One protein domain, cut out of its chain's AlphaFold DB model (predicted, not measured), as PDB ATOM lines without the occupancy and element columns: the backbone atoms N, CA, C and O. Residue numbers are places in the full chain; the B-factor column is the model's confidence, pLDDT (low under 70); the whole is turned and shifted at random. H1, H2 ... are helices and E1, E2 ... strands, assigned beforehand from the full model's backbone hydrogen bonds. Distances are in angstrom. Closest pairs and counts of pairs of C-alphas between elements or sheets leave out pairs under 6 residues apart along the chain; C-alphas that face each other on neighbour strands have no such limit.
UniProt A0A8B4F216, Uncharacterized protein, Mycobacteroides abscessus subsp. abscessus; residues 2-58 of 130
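AT A GLANCE: This is residues 2 to 58 of the 130 residues of an uncharacterized protein of Mycobacteroides abscessus subsp. abscessus (UniProt A0A8B4F216). A twisted wall of three antiparallel strands, E1, E2 and E3, stands with one helix, H1, set off past its E1 edge, and the helix only grazes the sheet. A long link, residues 15 to 28, crosses from the helix to the start of E1. The printed part has 57 residues, with one named helix and three named strands in the order H1, E1, E2, E3; the sheet's order is E1, E2, E3, all antiparallel, and the class is mixed, helices and strands. The whole is compact, with a radius of gyration of the C-alphas of 11.6 A, and its C-alphas span 30 by 26 by 15 A.

IN THESE COORDINATES: In the sheet, E2 is residues 40 to 46, 19.9 A from first to last C-alpha. E1, residues 29 to 34, measures 16.5 A and begins at C-alpha 29 (156.340, 149.141, 201.047). E3, residues 49 to 56, is the longest strand by residues, measures 20.9 A and ends at C-alpha 56 (162.455, 131.304, 197.840). H1, residues 2 to 14, measures 18.8 A and begins at C-alpha 2 (146.849, 129.580, 197.982).

HOW THE PARTS SIT: E2 is the inner strand, and E1 and E3 are the edge strands. The three form a meander, each strand the antiparallel neighbour of the one before. E1 and E2 are a hairpin with 156 degrees between their directions; C-alphas 30 and 44 face each other at 4.5 A, and N 31 and O 43, 2.8 A apart, are within hydrogen-bond range. E2 and E3 are a hairpin too, at 164 degrees; C-alphas 43 and 53 face each other at 4.3 A, and N 42 and O 54, 2.9 A apart, are within hydrogen-bond range, as are N 49 and O 46 at 2.9 A. The sheet is twisted, its C-alphas lying up to 4.4 A off the best plane. H1 is on the sheet but only grazes it, with its residues 3 to 7. H1 and E1 are near each other, with 6 pairs of C-alphas within 10 A and no pair within 8 A. In H1 every O i to N i+4 pair is within hydrogen-bond range.

THE WHOLE: The two C-alphas farthest apart, those of Gly 15 and Asn 37, are 32.2 A apart, while the C-alphas of Glu 2 and Leu 58, the first and last printed, are 9.5 A apart. The link from H1 to E1, 14 residues, is long; those from E1 to E2 and from E2 to E3 are tight. The printed part has no cut. The mean pLDDT of the printed part is 95.9, and no printed residue is under 70.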
ATOM      1  N   GLU A   2     146.365 130.156 196.711       87.56
ATOM      2  CA  GLU A   2     146.849 129.580 197.982       87.56
ATOM      3  C   GLU A   2     147.684 130.564 198.823       87.56
ATOM      4  O   GLU A   2     147.399 130.754 200.001       87.56
ATOM      5  N   LEU A   3     148.603 131.302 198.189       94.06
ATOM      6  CA  LEU A   3     149.476 132.271 198.858       94.06
ATOM      7  C   LEU A   3     148.731 133.418 199.564       94.06
ATOM      8  O   LEU A   3     149.050 133.731 200.707       94.06
ATOM      9  N   GLN A   4     147.721 134.032 198.928       97.06
ATOM     10  CA  GLN A   4     146.947 135.108 199.572       97.06
ATOM     11  C   GLN A   4     146.237 134.584 200.823       97.06
ATOM     12  O   GLN A   4     146.263 135.229 201.863       97.06
ATOM     13  N   SER A   5     145.661 133.382 200.754       97.00
ATOM     14  CA  SER A   5     144.952 132.782 201.886       97.00
ATOM     15  C   SER A   5     145.877 132.420 203.056       97.00
ATOM     16  O   SER A   5     145.435 132.437 204.205       97.00
ATOM     17  N   GLU A   6     147.144 132.089 202.797       97.31
ATOM     18  CA  GLU A   6     148.150 131.906 203.853       97.31
ATOM     19  C   GLU A   6     148.568 133.246 204.482       97.31
ATOM     20  O   GLU A   6     148.609 133.357 205.710       97.31
ATOM     21  N   VAL A   7     148.790 134.286 203.666       97.75
ATOM     22  CA  VAL A   7     149.068 135.653 204.149       97.75
ATOM     23  C   VAL A   7     147.927 136.160 205.035       97.75
ATOM     24  O   VAL A   7     148.179 136.601 206.156       97.75
ATOM     25  N   ASP A   8     146.677 136.012 204.590       98.00
ATOM     26  CA  ASP A   8     145.485 136.418 205.346       98.00
ATOM     27  C   ASP A   8     145.410 135.705 206.704       98.00
ATOM     28  O   ASP A   8     145.149 136.318 207.740       98.00
ATOM     29  N   ARG A   9     145.690 134.399 206.725       97.25
ATOM     30  CA  ARG A   9     145.671 133.591 207.951       97.25
ATOM     31  C   ARG A   9     146.730 134.038 208.952       97.25
ATOM     32  O   ARG A   9     146.446 134.095 210.150       97.25
ATOM     33  N   ILE A  10     147.943 134.326 208.488       97.75
ATOM     34  CA  ILE A  10     149.031 134.825 209.336       97.75
ATOM     35  C   ILE A  10     148.687 136.217 209.867       97.75
ATOM     36  O   ILE A  10     148.817 136.454 211.068       97.75
ATOM     37  N   ALA A  11     148.184 137.105 209.008       97.31
ATOM     38  CA  ALA A  11     147.787 138.454 209.387       97.31
ATOM     39  C   ALA A  11     146.719 138.443 210.492       97.31
ATOM     40  O   ALA A  11     146.867 139.132 211.501       97.31
ATOM     41  N   VAL A  12     145.707 137.574 210.370       97.75
ATOM     42  CA  VAL A  12     144.685 137.363 211.410       97.75
ATOM     43  C   VAL A  12     145.305 136.877 212.721       97.75
ATOM     44  O   VAL A  12     144.975 137.409 213.780       97.75
ATOM     45  N   LYS A  13     146.223 135.900 212.679       96.94
ATOM     46  CA  LYS A  13     146.913 135.404 213.886       96.94
ATOM     47  C   LYS A  13     147.750 136.486 214.576       96.94
ATOM     48  O   LYS A  13     147.890 136.447 215.796       96.94
ATOM     49  N   LEU A  14     148.307 137.422 213.810       95.81
ATOM     50  CA  LEU A  14     149.128 138.528 214.307       95.81
ATOM     51  C   LEU A  14     148.323 139.798 214.629       95.81
ATOM     52  O   LEU A  14     148.871 140.720 215.229       95.81
ATOM     53  N   GLY A  15     147.040 139.854 214.262       96.38
ATOM     54  CA  GLY A  15     146.187 141.025 214.469       96.38
ATOM     55  C   GLY A  15     146.577 142.231 213.608       96.38
ATOM     56  O   GLY A  15     146.454 143.366 214.066       96.38
ATOM     57  N   VAL A  16     147.066 141.998 212.386       95.56
ATOM     58  CA  VAL A  16     147.485 143.046 211.437       95.56
ATOM     59  C   VAL A  16     146.687 142.984 210.136       95.56
ATOM     60  O   VAL A  16     146.036 141.984 209.839       95.56
ATOM     61  N   GLU A  17     146.741 144.055 209.347       95.69
ATOM     62  CA  GLU A  17     146.183 144.056 207.993       95.69
ATOM     63  C   GLU A  17     147.035 143.169 207.063       95.69
ATOM     64  O   GLU A  17     148.270 143.272 207.084       95.69
ATOM     65  N   PRO A  18     146.419 142.278 206.260       95.38
ATOM     66  CA  PRO A  18     147.161 141.430 205.341       95.38
ATOM     67  C   PRO A  18     147.745 142.230 204.182       95.38
ATOM     68  O   PRO A  18     147.152 143.178 203.668       95.38
ATOM     69  N   LEU A  19     148.910 141.790 203.718       94.94
ATOM     70  CA  LEU A  19     149.525 142.323 202.511       94.94
ATOM     71  C   LEU A  19     148.804 141.758 201.275       94.94
ATOM     72  O   LEU A  19     148.489 140.569 201.214       94.94
ATOM     73  N   SER A  20     148.539 142.601 200.276       95.94
ATOM     74  CA  SER A  20     147.940 142.158 199.009       95.94
ATOM     75  C   SER A  20     148.990 141.512 198.104       95.94
ATOM     76  O   SER A  20     149.915 142.177 197.640       95.94
ATOM     77  N   VAL A  21     148.837 140.221 197.822       96.62
ATOM     78  CA  VAL A  21     149.749 139.451 196.973       96.62
ATOM     79  C   VAL A  21     149.619 139.888 195.512       96.62
ATOM     80  O   VAL A  21     148.515 140.009 194.982       96.62
ATOM     81  N   GLY A  22     150.754 140.098 194.843       94.56
ATOM     82  CA  GLY A  22     150.831 140.473 193.427       94.56
ATOM     83  C   GLY A  22     150.578 141.957 193.140       94.56
ATOM     84  O   GLY A  22     150.733 142.389 192.000       94.56
ATOM     85  N   VAL A  23     150.224 142.755 194.151       93.00
ATOM     86  CA  VAL A  23     150.094 144.211 194.016       93.00
ATOM     87  C   VAL A  23     151.409 144.856 194.426       93.00
ATOM     88  O   VAL A  23     151.738 144.889 195.608       93.00
ATOM     89  N   ILE A  24     152.145 145.391 193.451       93.50
ATOM     90  CA  ILE A  24     153.434 146.031 193.713       93.50
ATOM     91  C   ILE A  24     153.243 147.497 194.101       93.50
ATOM     92  O   ILE A  24     152.730 148.301 193.321       93.50
ATOM     93  N   ARG A  25     153.697 147.847 195.303       93.56
ATOM     94  CA  ARG A  25     153.798 149.211 195.826       93.56
ATOM     95  C   ARG A  25     155.264 149.553 196.057       93.56
ATOM     96  O   ARG A  25     156.061 148.691 196.422       93.56
ATOM     97  N   THR A  26     155.639 150.799 195.794       93.69
ATOM     98  CA  THR A  26     157.054 151.176 195.691       93.69
ATOM     99  C   THR A  26     157.478 152.289 196.640       93.69
ATOM    100  O   THR A  26     158.621 152.737 196.560       93.69
ATOM    101  N   ASN A  27     156.606 152.749 197.539       93.31
ATOM    102  CA  ASN A  27     156.883 153.900 198.389       93.31
ATOM    103  C   ASN A  27     156.910 153.507 199.866       93.31
ATOM    104  O   ASN A  27     155.983 153.806 200.613       93.31
ATOM    105  N   ASP A  28     158.029 152.896 200.259       92.38
ATOM    106  CA  ASP A  28     158.301 152.397 201.611       92.38
ATOM    107  C   ASP A  28     157.401 151.196 201.965       92.38
ATOM    108  O   ASP A  28     156.857 151.084 203.063       92.38
ATOM    109  N   ASP A  29     157.266 150.273 201.004       94.50
ATOM    110  CA  ASP A  29     156.340 149.141 201.047       94.50
ATOM    111  C   ASP A  29     157.059 147.789 200.938       94.50
ATOM    112  O   ASP A  29     157.974 147.589 200.125       94.50
ATOM    113  N   TYR A  30     156.579 146.820 201.719       96.56
ATOM    114  CA  TYR A  30     156.860 145.405 201.494       96.56
ATOM    115  C   TYR A  30     155.909 144.839 200.440       96.56
ATOM    116  O   TYR A  30     154.759 145.259 200.338       96.56
ATOM    117  N   ASN A  31     156.387 143.858 199.681       97.50
ATOM    118  CA  ASN A  31     155.658 143.238 198.583       97.50
ATOM    119  C   ASN A  31     155.849 141.722 198.606       97.50
ATOM    120  O   ASN A  31     156.958 141.243 198.849       97.50
ATOM    121  N   ILE A  32     154.774 140.988 198.311       97.62
ATOM    122  CA  ILE A  32     154.793 139.541 198.081       97.62
ATOM    123  C   ILE A  32     154.208 139.285 196.699       97.62
ATOM    124  O   ILE A  32     153.095 139.727 196.411       97.62
ATOM    125  N   PHE A  33     154.933 138.573 195.847       96.50
ATOM    126  CA  PHE A  33     154.471 138.222 194.505       96.50
ATOM    127  C   PHE A  33     155.134 136.933 194.014       96.50
ATOM    128  O   PHE A  33     156.074 136.435 194.632       96.50
ATOM    129  N   ILE A  34     154.602 136.385 192.923       96.62
ATOM    130  CA  ILE A  34     155.139 135.207 192.238       96.62
ATOM    131  C   ILE A  34     155.593 135.669 190.853       96.62
ATOM    132  O   ILE A  34     154.842 136.392 190.193       96.62
ATOM    133  N   ASP A  35     156.806 135.308 190.440       94.50
ATOM    134  CA  ASP A  35     157.309 135.643 189.104       94.50
ATOM    135  C   ASP A  35     156.787 134.682 188.019       94.50
ATOM    136  O   ASP A  35     156.067 133.716 188.284       94.50
ATOM    137  N   GLU A  36     157.158 134.941 186.765       94.88
ATOM    138  CA  GLU A  36     156.752 134.121 185.614       94.88
ATOM    139  C   GLU A  36     157.309 132.687 185.660       94.88
ATOM    140  O   GLU A  36     156.772 131.795 185.000       94.88
ATOM    141  N   ASN A  37     158.359 132.447 186.450       93.75
ATOM    142  CA  ASN A  37     158.968 131.133 186.637       93.75
ATOM    143  C   ASN A  37     158.362 130.368 187.825       93.75
ATOM    144  O   ASN A  37     158.728 129.215 188.062       93.75
ATOM    145  N   GLY A  38     157.436 130.983 188.567       92.50
ATOM    146  CA  GLY A  38     156.801 130.393 189.741       92.50
ATOM    147  C   GLY A  38     157.598 130.547 191.039       92.50
ATOM    148  O   GLY A  38     157.266 129.879 192.020       92.50
ATOM    149  N   PHE A  39     158.629 131.395 191.073       95.31
ATOM    150  CA  PHE A  39     159.366 131.697 192.298       95.31
ATOM    151  C   PHE A  39     158.619 132.709 193.162       95.31
ATOM    152  O   PHE A  39     157.963 133.618 192.655       95.31
ATOM    153  N   TYR A  40     158.738 132.561 194.482       97.62
ATOM    154  CA  TYR A  40     158.096 133.442 195.451       97.62
ATOM    155  C   TYR A  40     159.063 134.544 195.868       97.62
ATOM    156  O   TYR A  40     160.197 134.269 196.262       97.62
ATOM    157  N   HIS A  41     158.587 135.785 195.819       98.12
ATOM    158  CA  HIS A  41     159.369 136.973 196.130       98.12
ATOM    159  C   HIS A  41     158.851 137.665 197.386       98.12
ATOM    160  O   HIS A  41     157.646 137.885 197.536       98.12
ATOM    161  N   TYR A  42     159.781 138.064 198.254       98.38
ATOM    162  CA  TYR A  42     159.557 139.031 199.325       98.38
ATOM    163  C   TYR A  42     160.494 140.216 199.122       98.38
ATOM    164  O   TYR A  42     161.707 140.109 199.337       98.38
ATOM    165  N   ALA A  43     159.930 141.352 198.722       98.06
ATOM    166  CA  ALA A  43     160.696 142.528 198.334       98.06
ATOM    167  C   ALA A  43     160.333 143.750 199.176       98.06
ATOM    168  O   ALA A  43     159.197 143.902 199.624       98.06
ATOM    169  N   TYR A  44     161.299 144.648 199.352       97.31
ATOM    170  CA  TYR A  44     161.078 145.964 199.943       97.31
ATOM    171  C   TYR A  44     161.540 147.053 198.985       97.31
ATOM    172  O   TYR A  44     162.678 147.029 198.498       97.31
ATOM    173  N   TYR A  45     160.660 148.020 198.758       96.69
ATOM    174  CA  TYR A  45     160.942 149.204 197.965       96.69
ATOM    175  C   TYR A  45     160.937 150.435 198.863       96.69
ATOM    176  O   TYR A  45     159.991 150.653 199.611       96.69
ATOM    177  N   GLU A  46     161.964 151.268 198.740       96.56
ATOM    178  CA  GLU A  46     162.059 152.556 199.424       96.56
ATOM    179  C   GLU A  46     162.097 153.664 198.371       96.56
ATOM    180  O   GLU A  46     163.002 153.694 197.531       96.56
ATOM    181  N   ARG A  47     161.115 154.573 198.399       95.50
ATOM    182  CA  ARG A  47     161.023 155.729 197.477       95.50
ATOM    183  C   ARG A  47     161.267 155.381 195.997       95.50
ATOM    184  O   ARG A  47     162.053 156.029 195.302       95.50
ATOM    185  N   GLY A  48     160.620 154.325 195.516       94.69
ATOM    186  CA  GLY A  48     160.719 153.837 194.140       94.69
ATOM    187  C   GLY A  48     161.909 152.915 193.860       94.69
ATOM    188  O   GLY A  48     162.006 152.388 192.756       94.69
ATOM    189  N   GLN A  49     162.813 152.706 194.821       96.62
ATOM    190  CA  GLN A  49     164.028 151.907 194.646       96.62
ATOM    191  C   GLN A  49     163.907 150.555 195.342       96.62
ATOM    192  O   GLN A  49     163.590 150.492 196.528       96.62
ATOM    193  N   LEU A  50     164.232 149.476 194.630       96.81
ATOM    194  CA  LEU A  50     164.337 148.148 195.227       96.81
ATOM    195  C   LEU A  50     165.512 148.123 196.214       96.81
ATOM    196  O   LEU A  50     166.655 148.387 195.837       96.81
ATOM    197  N   ARG A  51     165.238 147.813 197.480       97.31
ATOM    198  CA  ARG A  51     166.268 147.694 198.524       97.31
ATOM    199  C   ARG A  51     166.720 146.269 198.731       97.31
ATOM    200  O   ARG A  51     167.909 146.025 198.917       97.31
ATOM    201  N   PHE A  52     165.778 145.341 198.697       97.00
ATOM    202  CA  PHE A  52     166.078 143.927 198.641       97.00
ATOM    203  C   PHE A  52     164.950 143.192 197.934       97.00
ATOM    204  O   PHE A  52     163.791 143.604 198.006       97.00
ATOM    205  N   ASP A  53     165.314 142.071 197.331       97.81
ATOM    206  CA  ASP A  53     164.401 141.054 196.836       97.81
ATOM    207  C   ASP A  53     164.917 139.699 197.318       97.81
ATOM    208  O   ASP A  53     166.076 139.346 197.078       97.81
ATOM    209  N   ARG A  54     164.095 138.987 198.089       98.00
ATOM    210  CA  ARG A  54     164.393 137.629 198.540       98.00
ATOM    211  C   ARG A  54     163.538 136.662 197.748       98.00
ATOM    212  O   ARG A  54     162.320 136.806 197.729       98.00
ATOM    213  N   VAL A  55     164.192 135.658 197.179       98.12
ATOM    214  CA  VAL A  55     163.566 134.637 196.343       98.12
ATOM    215  C   VAL A  55     163.652 133.297 197.056       98.12
ATOM    216  O   VAL A  55     164.729 132.929 197.532       98.12
ATOM    217  N   GLY A  56     162.533 132.587 197.149       96.25
ATOM    218  CA  GLY A  56     162.455 131.304 197.840       96.25
ATOM    219  C   GLY A  56     161.197 130.522 197.492       96.25
ATOM    220  O   GLY A  56     160.539 130.778 196.477       96.25
ATOM    221  N   ASP A  57     160.881 129.551 198.342       95.88
ATOM    222  CA  ASP A  57     159.629 128.807 198.271       95.88
ATOM    223  C   ASP A  57     158.496 129.482 199.075       95.88
ATOM    224  O   ASP A  57     158.627 130.592 199.604       95.88
ATOM    225  N   LEU A  58     157.346 128.808 199.141       96.00
ATOM    226  CA  LEU A  58     156.192 129.276 199.899       96.00
ATOM    227  C   LEU A  58     156.491 129.401 201.406       96.00
ATOM    228  O   LEU A  58     156.060 130.375 202.022       96.00
TER     229      LEU A  58